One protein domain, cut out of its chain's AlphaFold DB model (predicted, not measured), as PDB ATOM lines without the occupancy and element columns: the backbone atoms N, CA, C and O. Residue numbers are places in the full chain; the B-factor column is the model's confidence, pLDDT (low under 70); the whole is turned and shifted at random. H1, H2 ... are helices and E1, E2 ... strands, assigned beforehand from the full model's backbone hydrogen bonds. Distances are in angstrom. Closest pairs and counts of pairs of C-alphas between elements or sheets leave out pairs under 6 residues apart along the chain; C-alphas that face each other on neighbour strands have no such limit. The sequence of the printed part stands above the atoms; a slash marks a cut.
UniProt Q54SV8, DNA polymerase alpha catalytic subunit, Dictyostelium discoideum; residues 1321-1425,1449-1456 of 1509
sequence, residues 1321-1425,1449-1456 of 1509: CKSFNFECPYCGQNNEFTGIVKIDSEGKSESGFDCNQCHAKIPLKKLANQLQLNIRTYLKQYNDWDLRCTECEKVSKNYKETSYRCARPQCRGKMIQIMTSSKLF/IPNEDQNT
ATOM      1  N   CYS A1321     208.217 339.173 219.389       86.64
ATOM      2  CA  CYS A1321     207.099 338.269 219.642       86.64
ATOM      3  C   CYS A1321     207.617 336.945 220.211       86.64
ATOM      4  O   CYS A1321     208.632 336.421 219.762       86.64
ATOM      5  N   LYS A1322     206.914 336.388 221.198       87.73
ATOM      6  CA  LYS A1322     207.235 335.077 221.778       87.73
ATOM      7  C   LYS A1322     206.380 333.995 221.134       87.73
ATOM      8  O   LYS A1322     205.255 334.271 220.708       87.73
ATOM      9  N   SER A1323     206.890 332.771 221.100       87.52
ATOM     10  CA  SER A1323     206.155 331.645 220.536       87.52
ATOM     11  C   SER A1323     204.978 331.184 221.409       87.52
ATOM     12  O   SER A1323     204.813 331.593 222.565       87.52
ATOM     13  N   PHE A1324     204.117 330.349 220.830       88.96
ATOM     14  CA  PHE A1324     203.014 329.709 221.536       88.96
ATOM     15  C   PHE A1324     203.529 328.496 222.323       88.96
ATOM     16  O   PHE A1324     203.929 327.494 221.742       88.96
ATOM     17  N   ASN A1325     203.473 328.574 223.653       88.99
ATOM     18  CA  ASN A1325     203.849 327.466 224.533       88.99
ATOM     19  C   ASN A1325     202.605 326.707 225.018       88.99
ATOM     20  O   ASN A1325     201.610 327.340 225.392       88.99
ATOM     21  N   PHE A1326     202.674 325.372 225.025       88.98
ATOM     22  CA  PHE A1326     201.592 324.477 225.443       88.98
ATOM     23  C   PHE A1326     202.067 323.317 226.335       88.98
ATOM     24  O   PHE A1326     203.061 322.642 226.073       88.98
ATOM     25  N   GLU A1327     201.285 323.024 227.368       90.19
ATOM     26  CA  GLU A1327     201.505 321.939 228.319       90.19
ATOM     27  C   GLU A1327     200.916 320.608 227.815       90.19
ATOM     28  O   GLU A1327     199.726 320.506 227.468       90.19
ATOM     29  N   CYS A1328     201.743 319.564 227.824       90.03
ATOM     30  CA  CYS A1328     201.361 318.196 227.505       90.03
ATOM     31  C   CYS A1328     200.435 317.606 228.584       90.03
ATOM     32  O   CYS A1328     200.829 317.534 229.745       90.03
ATOM     33  N   PRO A1329     199.225 317.113 228.242       87.15
ATOM     34  CA  PRO A1329     198.328 316.490 229.219       87.15
ATOM     35  C   PRO A1329     198.816 315.146 229.771       87.15
ATOM     36  O   PRO A1329     198.241 314.675 230.744       87.15
ATOM     37  N   TYR A1330     199.818 314.522 229.145       89.16
ATOM     38  CA  TYR A1330     200.273 313.174 229.493       89.16
ATOM     39  C   TYR A1330     201.488 313.174 230.430       89.16
ATOM     40  O   TYR A1330     201.555 312.339 231.325       89.16
ATOM     41  N   CYS A1331     202.424 314.118 230.262       91.36
ATOM     42  CA  CYS A1331     203.626 314.237 231.101       91.36
ATOM     43  C   CYS A1331     203.803 315.604 231.789       91.36
ATOM     44  O   CYS A1331     204.758 315.783 232.537       91.36
ATOM     45  N   GLY A1332     202.930 316.586 231.535       87.89
ATOM     46  CA  GLY A1332     203.045 317.942 232.091       87.89
ATOM     47  C   GLY A1332     204.131 318.822 231.455       87.89
ATOM     48  O   GLY A1332     204.223 320.001 231.786       87.89
ATOM     49  N   GLN A1333     204.936 318.299 230.520       88.45
ATOM     50  CA  GLN A1333     205.983 319.072 229.847       88.45
ATOM     51  C   GLN A1333     205.396 320.271 229.098       88.45
ATOM     52  O   GLN A1333     204.471 320.118 228.298       88.45
ATOM     53  N   ASN A1334     205.990 321.447 229.296       89.70
ATOM     54  CA  ASN A1334     205.717 322.633 228.493       89.70
ATOM     55  C   ASN A1334     206.530 322.577 227.188       89.70
ATOM     56  O   ASN A1334     207.738 322.343 227.222       89.70
ATOM     57  N   ASN A1335     205.875 322.768 226.047       87.76
ATOM     58  CA  ASN A1335     206.453 322.622 224.711       87.76
ATOM     59  C   ASN A1335     206.309 323.942 223.959       87.76
ATOM     60  O   ASN A1335     205.234 324.541 223.974       87.76
ATOM     61  N   GLU A1336     207.365 324.364 223.273       86.26
ATOM     62  CA  GLU A1336     207.330 325.524 222.384       86.26
ATOM     63  C   GLU A1336     206.868 325.113 220.978       86.26
ATOM     64  O   GLU A1336     207.406 324.180 220.376       86.26
ATOM     65  N   PHE A1337     205.846 325.794 220.455       85.56
ATOM     66  CA  PHE A1337     205.310 325.566 219.113       85.56
ATOM     67  C   PHE A1337     206.113 326.352 218.073       85.56
ATOM     68  O   PHE A1337     205.777 327.483 217.734       85.56
ATOM     69  N   THR A1338     207.192 325.772 217.559       77.99
ATOM     70  CA  THR A1338     208.045 326.418 216.545       77.99
ATOM     71  C   THR A1338     207.427 326.459 215.141       77.99
ATOM     72  O   THR A1338     207.856 327.256 214.311       77.99
ATOM     73  N   GLY A1339     206.406 325.641 214.874       77.27
ATOM     74  CA  GLY A1339     205.687 325.573 213.603       77.27
ATOM     75  C   GLY A1339     204.882 324.278 213.479       77.27
ATOM     76  O   GLY A1339     204.878 323.454 214.390       77.27
ATOM     77  N   ILE A1340     204.205 324.091 212.341       74.94
ATOM     78  CA  ILE A1340     203.349 322.917 212.064       74.94
ATOM     79  C   ILE A1340     204.160 321.616 211.974       74.94
ATOM     80  O   ILE A1340     203.675 320.560 212.372       74.94
ATOM     81  N   VAL A1341     205.386 321.696 211.458       70.01
ATOM     82  CA  VAL A1341     206.314 320.571 211.310       70.01
ATOM     83  C   VAL A1341     207.566 320.887 212.119       70.01
ATOM     84  O   VAL A1341     208.162 321.950 211.944       70.01
ATOM     85  N   LYS A1342     207.966 319.964 212.993       67.84
ATOM     86  CA  LYS A1342     209.279 319.970 213.644       67.84
ATOM     87  C   LYS A1342     210.205 319.066 212.841       67.84
ATOM     88  O   LYS A1342     209.781 318.008 212.385       67.84
ATOM     89  N   ILE A1343     211.458 319.475 212.683       65.61
ATOM     90  CA  ILE A1343     212.518 318.604 212.172       65.61
ATOM     91  C   ILE A1343     213.360 318.211 213.383       65.61
ATOM     92  O   ILE A1343     213.844 319.093 214.094       65.61
ATOM     93  N   ASP A1344     213.468 316.913 213.659       60.37
ATOM     94  CA  ASP A1344     214.302 316.407 214.750       60.37
ATOM     95  C   ASP A1344     215.804 316.480 214.399       60.37
ATOM     96  O   ASP A1344     216.204 316.830 213.284       60.37
ATOM     97  N   SER A1345     216.668 316.136 215.354       63.68
ATOM     98  CA  SER A1345     218.121 316.091 215.139       63.68
ATOM     99  C   SER A1345     218.593 314.987 214.176       63.68
ATOM    100  O   SER A1345     219.771 314.967 213.826       63.68
ATOM    101  N   GLU A1346     217.710 314.084 213.739       60.69
ATOM    102  CA  GLU A1346     217.970 313.053 212.722       60.69
ATOM    103  C   GLU A1346     217.418 313.437 211.330       60.69
ATOM    104  O   GLU A1346     217.606 312.696 210.364       60.69
ATOM    105  N   GLY A1347     216.752 314.591 211.200       61.81
ATOM    106  CA  GLY A1347     216.131 315.066 209.963       61.81
ATOM    107  C   GLY A1347     214.714 314.537 209.699       61.81
ATOM    108  O   GLY A1347     214.173 314.778 208.618       61.81
ATOM    109  N   LYS A1348     214.086 313.829 210.645       64.55
ATOM    110  CA  LYS A1348     212.699 313.354 210.520       64.55
ATOM    111  C   LYS A1348     211.711 314.477 210.816       64.55
ATOM    112  O   LYS A1348     211.938 315.331 211.669       64.55
ATOM    113  N   SER A1349     210.587 314.448 210.107       62.92
ATOM    114  CA  SER A1349     209.472 315.379 210.292       62.92
ATOM    115  C   SER A1349     208.489 314.848 211.343       62.92
ATOM    116  O   SER A1349     207.778 313.882 211.075       62.92
ATOM    117  N   GLU A1350     208.425 315.482 212.514       69.52
ATOM    118  CA  GLU A1350     207.397 315.240 213.542       69.52
ATOM    119  C   GLU A1350     206.302 316.322 213.495       69.52
ATOM    120  O   GLU A1350     206.529 317.439 213.010       69.52
ATOM    121  N   SER A1351     205.105 316.029 214.024       74.14
ATOM    122  CA  SER A1351     204.053 317.047 214.119       74.14
ATOM    123  C   SER A1351     204.416 318.081 215.183       74.14
ATOM    124  O   SER A1351     204.783 317.763 216.317       74.14
ATOM    125  N   GLY A1352     204.244 319.361 214.858       77.28
ATOM    126  CA  GLY A1352     204.440 320.465 215.796       77.28
ATOM    127  C   GLY A1352     203.569 320.370 217.053       77.28
ATOM    128  O   GLY A1352     203.913 320.939 218.092       77.28
ATOM    129  N   PHE A1353     202.467 319.618 216.963       79.85
ATOM    130  CA  PHE A1353     201.494 319.367 218.023       79.85
ATOM    131  C   PHE A1353     201.883 318.238 218.990       79.85
ATOM    132  O   PHE A1353     201.229 318.086 220.028       79.85
ATOM    133  N   ASP A1354     202.930 317.473 218.683       82.85
ATOM    134  CA  ASP A1354     203.418 316.399 219.544       82.85
ATOM    135  C   ASP A1354     204.298 316.956 220.673       82.85
ATOM    136  O   ASP A1354     204.958 317.998 220.547       82.85
ATOM    137  N   CYS A1355     204.274 316.279 221.822       85.51
ATOM    138  CA  CYS A1355     205.072 316.661 222.982       85.51
ATOM    139  C   CYS A1355     206.543 316.252 222.820       85.51
ATOM    140  O   CYS A1355     206.834 315.073 222.650       85.51
ATOM    141  N   ASN A1356     207.464 317.196 223.035       82.36
ATOM    142  CA  ASN A1356     208.916 317.021 222.889       82.36
ATOM    143  C   ASN A1356     209.546 315.981 223.847       82.36
ATOM    144  O   ASN A1356     210.737 315.715 223.739       82.36
ATOM    145  N   GLN A1357     208.804 315.474 224.839       81.76
ATOM    146  CA  GLN A1357     209.324 314.553 225.861       81.76
ATOM    147  C   GLN A1357     208.688 313.160 225.794       81.76
ATOM    148  O   GLN A1357     209.374 312.164 225.998       81.76
ATOM    149  N   CYS A1358     207.376 313.073 225.558       86.24
ATOM    150  CA  CYS A1358     206.658 311.795 225.527       86.24
ATOM    151  C   CYS A1358     206.093 311.438 224.144       86.24
ATOM    152  O   CYS A1358     205.376 310.446 224.044       86.24
ATOM    153  N   HIS A1359     206.349 312.265 223.117       83.08
ATOM    154  CA  HIS A1359     205.895 312.126 221.721       83.08
ATOM    155  C   HIS A1359     204.389 311.825 221.571       83.08
ATOM    156  O   HIS A1359     203.926 311.279 220.573       83.08
ATOM    157  N   ALA A1360     203.593 312.175 222.587       82.87
ATOM    158  CA  ALA A1360     202.168 311.893 222.613       82.87
ATOM    159  C   ALA A1360     201.399 313.034 221.945       82.87
ATOM    160  O   ALA A1360     201.506 314.195 222.360       82.87
ATOM    161  N   LYS A1361     200.587 312.676 220.949       81.87
ATOM    162  CA  LYS A1361     199.755 313.603 220.185       81.87
ATOM    163  C   LYS A1361     198.744 314.309 221.079       81.87
ATOM    164  O   LYS A1361     197.884 313.673 221.693       81.87
ATOM    165  N   ILE A1362     198.831 315.633 221.167       84.15
ATOM    166  CA  ILE A1362     197.994 316.394 222.100       84.15
ATOM    167  C   ILE A1362     196.566 316.550 221.553       84.15
ATOM    168  O   ILE A1362     196.384 316.947 220.400       84.15
ATOM    169  N   PRO A1363     195.518 316.322 222.374       82.47
ATOM    170  CA  PRO A1363     194.137 316.499 221.947       82.47
ATOM    171  C   PRO A1363     193.857 317.913 221.427       82.47
ATOM    172  O   PRO A1363     194.019 318.901 222.148       82.47
ATOM    173  N   LEU A1364     193.328 317.980 220.203       76.02
ATOM    174  CA  LEU A1364     192.973 319.194 219.450       76.02
ATOM    175  C   LEU A1364     192.306 320.281 220.311       76.02
ATOM    176  O   LEU A1364     192.715 321.440 220.316       76.02
ATOM    177  N   LYS A1365     191.306 319.883 221.109       82.01
ATOM    178  CA  LYS A1365     190.556 320.781 222.000       82.01
ATOM    179  C   LYS A1365     191.420 321.369 223.126       82.01
ATOM    180  O   LYS A1365     191.201 322.518 223.501       82.01
ATOM    181  N   LYS A1366     192.406 320.629 223.665       85.51
ATOM    182  CA  LYS A1366     193.332 321.159 224.687       85.51
ATOM    183  C   LYS A1366     194.299 322.164 224.055       85.51
ATOM    184  O   LYS A1366     194.516 323.214 224.650       85.51
ATOM    185  N   LEU A1367     194.816 321.894 222.852       85.47
ATOM    186  CA  LEU A1367     195.642 322.845 222.090       85.47
ATOM    187  C   LEU A1367     194.889 324.152 221.795       85.47
ATOM    188  O   LEU A1367     195.374 325.225 222.145       85.47
ATOM    189  N   ALA A1368     193.674 324.062 221.248       84.33
ATOM    190  CA  ALA A1368     192.821 325.218 220.963       84.33
ATOM    191  C   ALA A1368     192.510 326.055 222.222       84.33
ATOM    192  O   ALA A1368     192.647 327.281 222.207       84.33
ATOM    193  N   ASN A1369     192.161 325.400 223.337       87.82
ATOM    194  CA  ASN A1369     191.922 326.076 224.615       87.82
ATOM    195  C   ASN A1369     193.192 326.763 225.150       87.82
ATOM    196  O   ASN A1369     193.122 327.907 225.597       87.82
ATOM    197  N   GLN A1370     194.353 326.101 225.084       91.16
ATOM    198  CA  GLN A1370     195.625 326.686 225.520       91.16
ATOM    199  C   GLN A1370     196.034 327.887 224.657       91.16
ATOM    200  O   GLN A1370     196.450 328.904 225.208       91.16
ATOM    201  N   LEU A1371     195.834 327.833 223.336       90.75
ATOM    202  CA  LEU A1371     196.062 328.967 222.435       90.75
ATOM    203  C   LEU A1371     195.160 330.160 222.785       90.75
ATOM    204  O   LEU A1371     195.638 331.289 222.898       90.75
ATOM    205  N   GLN A1372     193.870 329.916 223.033       90.75
ATOM    206  CA  GLN A1372     192.934 330.966 223.439       90.75
ATOM    207  C   GLN A1372     193.305 331.584 224.800       90.75
ATOM    208  O   GLN A1372     193.190 332.800 224.970       90.75
ATOM    209  N   LEU A1373     193.759 330.776 225.763       91.68
ATOM    210  CA  LEU A1373     194.264 331.262 227.052       91.68
ATOM    211  C   LEU A1373     195.552 332.080 226.884       91.68
ATOM    212  O   LEU A1373     195.674 333.142 227.488       91.68
ATOM    213  N   ASN A1374     196.471 331.646 226.019       92.14
ATOM    214  CA  ASN A1374     197.723 332.347 225.743       92.14
ATOM    215  C   ASN A1374     197.463 333.739 225.124       92.14
ATOM    216  O   ASN A1374     197.933 334.749 225.650       92.14
ATOM    217  N   ILE A1375     196.587 333.839 224.112       91.89
ATOM    218  CA  ILE A1375     196.163 335.135 223.542       91.89
ATOM    219  C   ILE A1375     195.486 336.026 224.602       91.89
ATOM    220  O   ILE A1375     195.747 337.230 224.663       91.89
ATOM    221  N   ARG A1376     194.653 335.451 225.483       91.75
ATOM    222  CA  ARG A1376     194.038 336.191 226.601       91.75
ATOM    223  C   ARG A1376     195.066 336.738 227.594       91.75
ATOM    224  O   ARG A1376     194.831 337.815 228.131       91.75
ATOM    225  N   THR A1377     196.202 336.072 227.802       92.31
ATOM    226  CA  THR A1377     197.301 336.591 228.635       92.31
ATOM    227  C   THR A1377     197.909 337.864 228.043       92.31
ATOM    228  O   THR A1377     198.119 338.828 228.776       92.31
ATOM    229  N   TYR A1378     198.122 337.927 226.725       92.49
ATOM    230  CA  TYR A1378     198.604 339.148 226.063       92.49
ATOM    231  C   TYR A1378     197.566 340.275 226.061       92.49
ATOM    232  O   TYR A1378     197.907 341.425 226.337       92.49
ATOM    233  N   LEU A1379     196.288 339.951 225.835       90.05
ATOM    234  CA  LEU A1379     195.189 340.913 225.991       90.05
ATOM    235  C   LEU A1379     195.108 341.454 227.421       90.05
ATOM    236  O   LEU A1379     194.866 342.644 227.607       90.05
ATOM    237  N   LYS A1380     195.349 340.607 228.428       91.44
ATOM    238  CA  LYS A1380     195.436 341.044 229.821       91.44
ATOM    239  C   LYS A1380     196.611 342.005 230.020       91.44
ATOM    240  O   LYS A1380     196.371 343.094 230.506       91.44
ATOM    241  N   GLN A1381     197.821 341.680 229.557       89.54
ATOM    242  CA  GLN A1381     198.989 342.578 229.654       89.54
ATOM    243  C   GLN A1381     198.765 343.944 228.980       89.54
ATOM    244  O   GLN A1381     199.255 344.962 229.462       89.54
ATOM    245  N   TYR A1382     198.019 343.983 227.874       89.73
ATOM    246  CA  TYR A1382     197.616 345.232 227.227       89.73
ATOM    247  C   TYR A1382     196.607 346.025 228.075       89.73
ATOM    248  O   TYR A1382     196.826 347.209 228.328       89.73
ATOM    249  N   ASN A1383     195.549 345.360 228.559       86.87
ATOM    250  CA  ASN A1383     194.488 345.952 229.386       86.87
ATOM    251  C   ASN A1383     194.940 346.317 230.809       86.87
ATOM    252  O   ASN A1383     194.363 347.211 231.422       86.87
ATOM    253  N   ASP A1384     195.964 345.646 231.340       89.34
ATOM    254  CA  ASP A1384     196.607 346.007 232.601       89.34
ATOM    255  C   ASP A1384     197.227 347.413 232.482       89.34
ATOM    256  O   ASP A1384     197.278 348.131 233.477       89.34
ATOM    257  N   TRP A1385     197.589 347.850 231.270       86.79
ATOM    258  CA  TRP A1385     198.026 349.216 230.960       86.79
ATOM    259  C   TRP A1385     199.243 349.678 231.780       86.79
ATOM    260  O   TRP A1385     199.391 350.845 232.137       86.79
ATOM    261  N   ASP A1386     200.142 348.735 232.072       91.47
ATOM    262  CA  ASP A1386     201.386 349.008 232.781       91.47
ATOM    263  C   ASP A1386     202.301 349.909 231.938       91.47
ATOM    264  O   ASP A1386     202.698 349.560 230.818       91.47
ATOM    265  N   LEU A1387     202.660 351.069 232.493       91.32
ATOM    266  CA  LEU A1387     203.570 352.028 231.874       91.32
ATOM    267  C   LEU A1387     204.958 351.909 232.520       91.32
ATOM    268  O   LEU A1387     205.068 351.850 233.744       91.32
ATOM    269  N   ARG A1388     206.025 351.916 231.718       91.68
ATOM    270  CA  ARG A1388     207.425 351.950 232.172       91.68
ATOM    271  C   ARG A1388     208.007 353.349 231.982       91.68
ATOM    272  O   ARG A1388     207.850 353.933 230.913       91.68
ATOM    273  N   CYS A1389     208.709 353.859 232.989       88.43
ATOM    274  CA  CYS A1389     209.505 355.080 232.860       88.43
ATOM    275  C   CYS A1389     210.734 354.873 231.954       88.43
ATOM    276  O   CYS A1389     211.467 353.909 232.156       88.43
ATOM    277  N   THR A1390     211.006 355.792 231.022       87.07
ATOM    278  CA  THR A1390     212.202 355.754 230.154       87.07
ATOM    279  C   THR A1390     213.529 355.961 230.885       87.07
ATOM    280  O   THR A1390     214.555 355.553 230.365       87.07
ATOM    281  N   GLU A1391     213.524 356.610 232.052       84.44
ATOM    282  CA  GLU A1391     214.742 356.895 232.831       84.44
ATOM    283  C   GLU A1391     214.912 355.915 233.994       84.44
ATOM    284  O   GLU A1391     215.850 355.132 234.026       84.44
ATOM    285  N   CYS A1392     213.996 355.935 234.971       85.64
ATOM    286  CA  CYS A1392     214.153 355.147 236.199       85.64
ATOM    287  C   CYS A1392     213.552 353.733 236.128       85.64
ATOM    288  O   CYS A1392     213.347 353.122 237.177       85.64
ATOM    289  N   GLU A1393     213.172 353.268 234.931       87.13
ATOM    290  CA  GLU A1393     212.541 351.971 234.612       87.13
ATOM    291  C   GLU A1393     211.298 351.565 235.430       87.13
ATOM    292  O   GLU A1393     210.707 350.506 235.200       87.13
ATOM    293  N   LYS A1394     210.839 352.409 236.361       86.11
ATOM    294  CA  LYS A1394     209.711 352.120 237.245       86.11
ATOM    295  C   LYS A1394     208.464 351.798 236.426       86.11
ATOM    296  O   LYS A1394     207.999 352.629 235.643       86.11
ATOM    297  N   VAL A1395     207.899 350.621 236.679       89.62
ATOM    298  CA  VAL A1395     206.584 350.226 236.177       89.62
ATOM    299  C   VAL A1395     205.508 350.788 237.107       89.62
ATOM    300  O   VAL A1395     205.593 350.651 238.328       89.62
ATOM    301  N   SER A1396     204.538 351.501 236.542       87.13
ATOM    302  CA  SER A1396     203.487 352.207 237.277       87.13
ATOM    303  C   SER A1396     202.327 352.539 236.343       87.13
ATOM    304  O   SER A1396     202.554 353.001 235.230       87.13
ATOM    305  N   LYS A1397     201.086 352.395 236.817       86.02
ATOM    306  CA  LYS A1397     199.901 352.937 236.124       86.02
ATOM    307  C   LYS A1397     199.718 354.439 236.381       86.02
ATOM    308  O   LYS A1397     199.052 355.120 235.615       86.02
ATOM    309  N   ASN A1398     200.355 354.968 237.430       83.12
ATOM    310  CA  ASN A1398     200.331 356.390 237.771       83.12
ATOM    311  C   ASN A1398     201.408 357.149 236.985       83.12
ATOM    312  O   ASN A1398     202.596 356.805 237.057       83.12
ATOM    313  N   TYR A1399     200.988 358.216 236.310       84.49
ATOM    314  CA  TYR A1399     201.801 359.178 235.567       84.49
ATOM    315  C   TYR A1399     201.207 360.585 235.740       84.49
ATOM    316  O   TYR A1399     200.104 360.740 236.262       84.49
ATOM    317  N   LYS A1400     201.924 361.629 235.315       79.71
ATOM    318  CA  LYS A1400     201.395 363.002 235.302       79.71
ATOM    319  C   LYS A1400     200.498 363.197 234.075       79.71
ATOM    320  O   LYS A1400     201.031 363.319 232.972       79.71
ATOM    321  N   GLU A1401     199.176 363.238 234.265       70.22
ATOM    322  CA  GLU A1401     198.161 363.253 233.188       70.22
ATOM    323  C   GLU A1401     198.459 364.245 232.056       70.22
ATOM    324  O   GLU A1401     198.402 363.884 230.884       70.22
ATOM    325  N   THR A1402     198.872 365.467 232.395       74.67
ATOM    326  CA  THR A1402     199.154 366.550 231.434       74.67
ATOM    327  C   THR A1402     200.405 366.350 230.573       74.67
ATOM    328  O   THR A1402     200.638 367.132 229.657       74.67
ATOM    329  N   SER A1403     201.261 365.367 230.874       78.33
ATOM    330  CA  SER A1403     202.598 365.271 230.261       78.33
ATOM    331  C   SER A1403     203.132 363.854 230.036       78.33
ATOM    332  O   SER A1403     204.246 363.715 229.529       78.33
ATOM    333  N   TYR A1404     202.395 362.809 230.432       81.27
ATOM    334  CA  TYR A1404     202.861 361.413 230.411       81.27
ATOM    335  C   TYR A1404     204.228 361.205 231.092       81.27
ATOM    336  O   TYR A1404     204.969 360.287 230.755       81.27
ATOM    337  N   ARG A1405     204.589 362.051 232.068       85.98
ATOM    338  CA  ARG A1405     205.855 361.946 232.812       85.98
ATOM    339  C   ARG A1405     205.736 361.061 234.045       85.98
ATOM    340  O   ARG A1405     204.653 360.892 234.609       85.98
ATOM    341  N   CYS A1406     206.878 360.542 234.486       87.65
ATOM    342  CA  CYS A1406     206.995 359.773 235.712       87.65
ATOM    343  C   CYS A1406     206.450 360.553 236.920       87.65
ATOM    344  O   CYS A1406     206.704 361.747 237.092       87.65
ATOM    345  N   ALA A1407     205.706 359.857 237.781       84.10
ATOM    346  CA  ALA A1407     205.197 360.415 239.031       84.10
ATOM    347  C   ALA A1407     206.264 360.484 240.145       84.10
ATOM    348  O   ALA A1407     206.010 361.066 241.197       84.10
ATOM    349  N   ARG A1408     207.451 359.889 239.948       84.41
ATOM    350  CA  ARG A1408     208.549 359.939 240.926       84.41
ATOM    351  C   ARG A1408     209.111 361.372 240.990       84.41
ATOM    352  O   ARG A1408     209.407 361.924 239.929       84.41
ATOM    353  N   PRO A1409     209.294 361.969 242.185       79.68
ATOM    354  CA  PRO A1409     210.045 363.215 242.327       79.68
ATOM    355  C   PRO A1409     211.414 363.116 241.639       79.68
ATOM    356  O   PRO A1409     211.993 362.032 241.579       79.68
ATOM    357  N   GLN A1410     211.897 364.236 241.096       82.87
ATOM    358  CA  GLN A1410     213.161 364.386 240.348       82.87
ATOM    359  C   GLN A1410     213.291 363.626 239.007       82.87
ATOM    360  O   GLN A1410     214.058 364.064 238.155       82.87
ATOM    361  N   CYS A1411     212.518 362.568 238.739       82.65
ATOM    362  CA  CYS A1411     212.566 361.867 237.448       82.65
ATOM    363  C   CYS A1411     211.873 362.677 236.335       82.65
ATOM    364  O   CYS A1411     210.726 363.110 236.487       82.65
ATOM    365  N   ARG A1412     212.556 362.873 235.198       83.51
ATOM    366  CA  ARG A1412     212.046 363.607 234.025       83.51
ATOM    367  C   ARG A1412     211.460 362.674 232.953       83.51
ATOM    368  O   ARG A1412     210.728 363.153 232.083       83.51
ATOM    369  N   GLY A1413     211.698 361.370 233.081       84.51
ATOM    370  CA  GLY A1413     211.378 360.341 232.100       84.51
ATOM    371  C   GLY A1413     209.891 360.211 231.781       84.51
ATOM    372  O   GLY A1413     209.013 360.486 232.608       84.51
ATOM    373  N   LYS A1414     209.609 359.773 230.553       85.89
ATOM    374  CA  LYS A1414     208.252 359.546 230.043       85.89
ATOM    375  C   LYS A1414     207.777 358.142 230.414       85.89
ATOM    376  O   LYS A1414     208.573 357.214 230.499       85.89
ATOM    377  N   MET A1415     206.478 357.986 230.632       86.84
ATOM    378  CA  MET A1415     205.816 356.725 230.954       86.84
ATOM    379  C   MET A1415     205.246 356.128 229.664       86.84
ATOM    380  O   MET A1415     204.302 356.669 229.096       86.84
ATOM    381  N   ILE A1416     205.830 355.026 229.189       87.12
ATOM    382  CA  ILE A1416     205.455 354.359 227.934       87.12
ATOM    383  C   ILE A1416     204.776 353.025 228.250       87.12
ATOM    384  O   ILE A1416     205.308 352.230 229.024       87.12
ATOM    385  N   GLN A1417     203.622 352.747 227.636       87.34
ATOM    386  CA  GLN A1417     202.916 351.469 227.793       87.34
ATOM    387  C   GLN A1417     203.813 350.293 227.362       87.34
ATOM    388  O   GLN A1417     204.306 350.254 226.234       87.34
ATOM    389  N   ILE A1418     204.021 349.320 228.254       87.48
ATOM    390  CA  ILE A1418     204.938 348.188 228.024       87.48
ATOM    391  C   ILE A1418     204.460 347.335 226.842       87.48
ATOM    392  O   ILE A1418     205.234 347.041 225.919       87.48
ATOM    393  N   MET A1419     203.176 346.977 226.870       88.40
ATOM    394  CA  MET A1419     202.463 346.262 225.816       88.40
ATOM    395  C   MET A1419     201.606 347.259 225.034       88.40
ATOM    396  O   MET A1419     200.495 347.563 225.446       88.40
ATOM    397  N   THR A1420     202.114 347.802 223.928       85.16
ATOM    398  CA  THR A1420     201.351 348.716 223.059       85.16
ATOM    399  C   THR A1420     200.388 347.952 222.144       85.16
ATOM    400  O   THR A1420     200.559 346.751 221.922       85.16
ATOM    401  N   SER A1421     199.415 348.649 221.543       81.18
ATOM    402  CA  SER A1421     198.484 348.037 220.575       81.18
ATOM    403  C   SER A1421     199.223 347.373 219.404       81.18
ATOM    404  O   SER A1421     198.929 346.233 219.057       81.18
ATOM    405  N   SER A1422     200.274 348.010 218.871       79.54
ATOM    406  CA  SER A1422     201.091 347.446 217.785       79.54
ATOM    407  C   SER A1422     201.898 346.212 218.207       79.54
ATOM    408  O   SER A1422     202.030 345.279 217.419       79.54
ATOM    409  N   LYS A1423     202.415 346.164 219.449       85.69
ATOM    410  CA  LYS A1423     203.071 344.956 219.985       85.69
ATOM    411  C   LYS A1423     202.073 343.812 220.140       85.69
ATOM    412  O   LYS A1423     202.370 342.699 219.726       85.69
ATOM    413  N   LEU A1424     200.887 344.097 220.677       87.68
ATOM    414  CA  LEU A1424     199.813 343.118 220.820       87.68
ATOM    415  C   LEU A1424     199.348 342.588 219.451       87.68
ATOM    416  O   LEU A1424     199.250 341.376 219.266       87.68
ATOM    417  N   PHE A1425     199.127 343.474 218.478       86.84
ATOM    418  CA  PHE A1425     198.775 343.104 217.107       86.84
ATOM    419  C   PHE A1425     199.859 342.236 216.459       86.84
ATOM    420  O   PHE A1425     199.549 341.167 215.936       86.84
ATOM    421  N   ILE A1449     201.534 316.231 206.353       55.32
ATOM    422  CA  ILE A1449     200.587 316.633 207.416       55.32
ATOM    423  C   ILE A1449     199.390 315.663 207.472       55.32
ATOM    424  O   ILE A1449     198.611 315.624 206.513       55.32
ATOM    425  N   PRO A1450     199.157 314.932 208.584       59.29
ATOM    426  CA  PRO A1450     197.973 314.086 208.743       59.29
ATOM    427  C   PRO A1450     196.662 314.878 208.609       59.29
ATOM    428  O   PRO A1450     196.543 315.993 209.113       59.29
ATOM    429  N   ASN A1451     195.626 314.281 208.005       62.72
ATOM    430  CA  ASN A1451     194.309 314.928 207.830       62.72
ATOM    431  C   ASN A1451     193.683 315.436 209.145       62.72
ATOM    432  O   ASN A1451     192.925 316.406 209.140       62.72
ATOM    433  N   GLU A1452     193.995 314.799 210.275       62.09
ATOM    434  CA  GLU A1452     193.559 315.240 211.605       62.09
ATOM    435  C   GLU A1452     194.130 316.616 211.979       62.09
ATOM    436  O   GLU A1452     193.417 317.454 212.536       62.09
ATOM    437  N   ASP A1453     195.384 316.879 211.608       64.88
ATOM    438  CA  ASP A1453     196.138 318.069 212.001       64.88
ATOM    439  C   ASP A1453     195.682 319.301 211.197       64.88
ATOM    440  O   ASP A1453     195.695 320.433 211.687       64.88
ATOM    441  N   GLN A1454     195.141 319.082 209.991       68.25
ATOM    442  CA  GLN A1454     194.465 320.124 209.213       68.25
ATOM    443  C   GLN A1454     193.238 320.705 209.935       68.25
ATOM    444  O   GLN A1454     192.910 321.882 209.750       68.25
ATOM    445  N   ASN A1455     192.556 319.915 210.772       68.44
ATOM    446  CA  ASN A1455     191.442 320.417 211.576       68.44
ATOM    447  C   ASN A1455     191.937 321.262 212.762       68.44
ATOM    448  O   ASN A1455     191.299 322.273 213.068       68.44
ATOM    449  N   THR A1456     193.092 320.932 213.365       67.75
ATOM    450  CA  THR A1456     193.776 321.808 214.339       67.75
ATOM    451  C   THR A1456     194.063 323.164 213.720       67.75
ATOM    452  O   THR A1456     193.719 324.189 214.302       67.75
TER     453      THR A1456
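This is residues 1321 to 1425 and 1449 to 1456 of the 1509 residues of the protein "DNA polymerase alpha catalytic subunit" of Dictyostelium discoideum (UniProt Q54SV8). A hairpin of two strands, E1 and E2, packs through E1 on the first half of one long helix, H1, which runs as a shaft between two loop-rich heads. The head at H1's first end holds the hairpin E3 and E4, a long link and the short helix H3; the head beyond its last end is the hairpin E5 and E6 with the long loop between them, and the short helix H2 packs on the shaft near that end. The printed part has 113 residues, with 52 of them in named elements, under half: three helices and six strands in the order E1 E2 E3 E4 H1 E5 E6 H2 H3, a mixed class of helices and strands, with three separate antiparallel sheets of two strands each. The whole is only just extended, close to loose, with a radius of gyration of the C-alphas of 20.4 A, and its outline is a rod spanning 59 by 28 by 25 A.

E1 is residues 1324 to 1327, 10.4 A from first to last C-alpha, and begins with C-alpha 1324 at (203.014, 329.709, 221.536). E2 is residues 1334 to 1337, 9.8 A long. E3 is residues 1341 to 1343 and E4 is residues 1349 to 1351. H1 is residues 1364 to 1384, 21 residues and 30.1 A long, from C-alpha 1364 at (192.973, 319.194, 219.450) to C-alpha 1384 at (196.607, 346.007, 232.601). E5 is residues 1387 to 1389 and E6 is residues 1415 to 1417. H2 is residues 1421 to 1425, and H3 is residues 1451 to 1456, ending with C-alpha 1456 at (193.776, 321.808, 214.339).

E1 and E2 form an antiparallel hairpin, with 148 degrees between their directions; N 1326 and O 1335 are 2.9 A apart, and N 1335 and O 1326 are 2.8 A apart, both within hydrogen-bond range. Between E1 and H1 there are 6 pairs of C-alphas within 8 A, the closest being those of Phe 1326 and Gln 1370 at 6.4 A, while E2 and H1 are apart. H1 touches H2 with residues 1378 to 1382 alone; the closest C-alphas are those of Tyr 1378 and Leu 1424, 6.7 A apart. H1 and H3 are close but not clearly touching: the closest C-alphas, of Leu 1364 and Thr 1456, are 5.8 A apart, and the two run the same way at a shallow tilt of 23 degrees. E3 and E4 form an antiparallel hairpin at 138 degrees, with N 1342 and O 1350 within hydrogen-bond range at 2.9 A. E5 and E6 form another antiparallel hairpin, at 143 degrees, with N 1388 and O 1416 within range at 2.8 A. H1 and E6 are only just apart, with their closest C-alphas 8.2 A from each other. Each O i to N i+4 pair is within hydrogen-bond range in H1 and H2; in H3 it is 0 of 2, beside 2 of 3 O i to N i+3 pairs.

The two C-alphas farthest apart are those of Gln 1410 and Asn 1451, at 62.1 A. Residues 1426 to 1448 are cut out, and C-alphas 1425 and 1449 stand 28.2 A apart across the cut. Of the links printed whole, E4 to H1 with 12 residues and E5 to E6 with 25 are long. Within the latter, residues 1399 to 1400 pair with residues 1405 to 1406, antiparallel. The mean pLDDT of the printed part is 82.3; residues 1342 to 1350 and 1449 to 1456 are under 70.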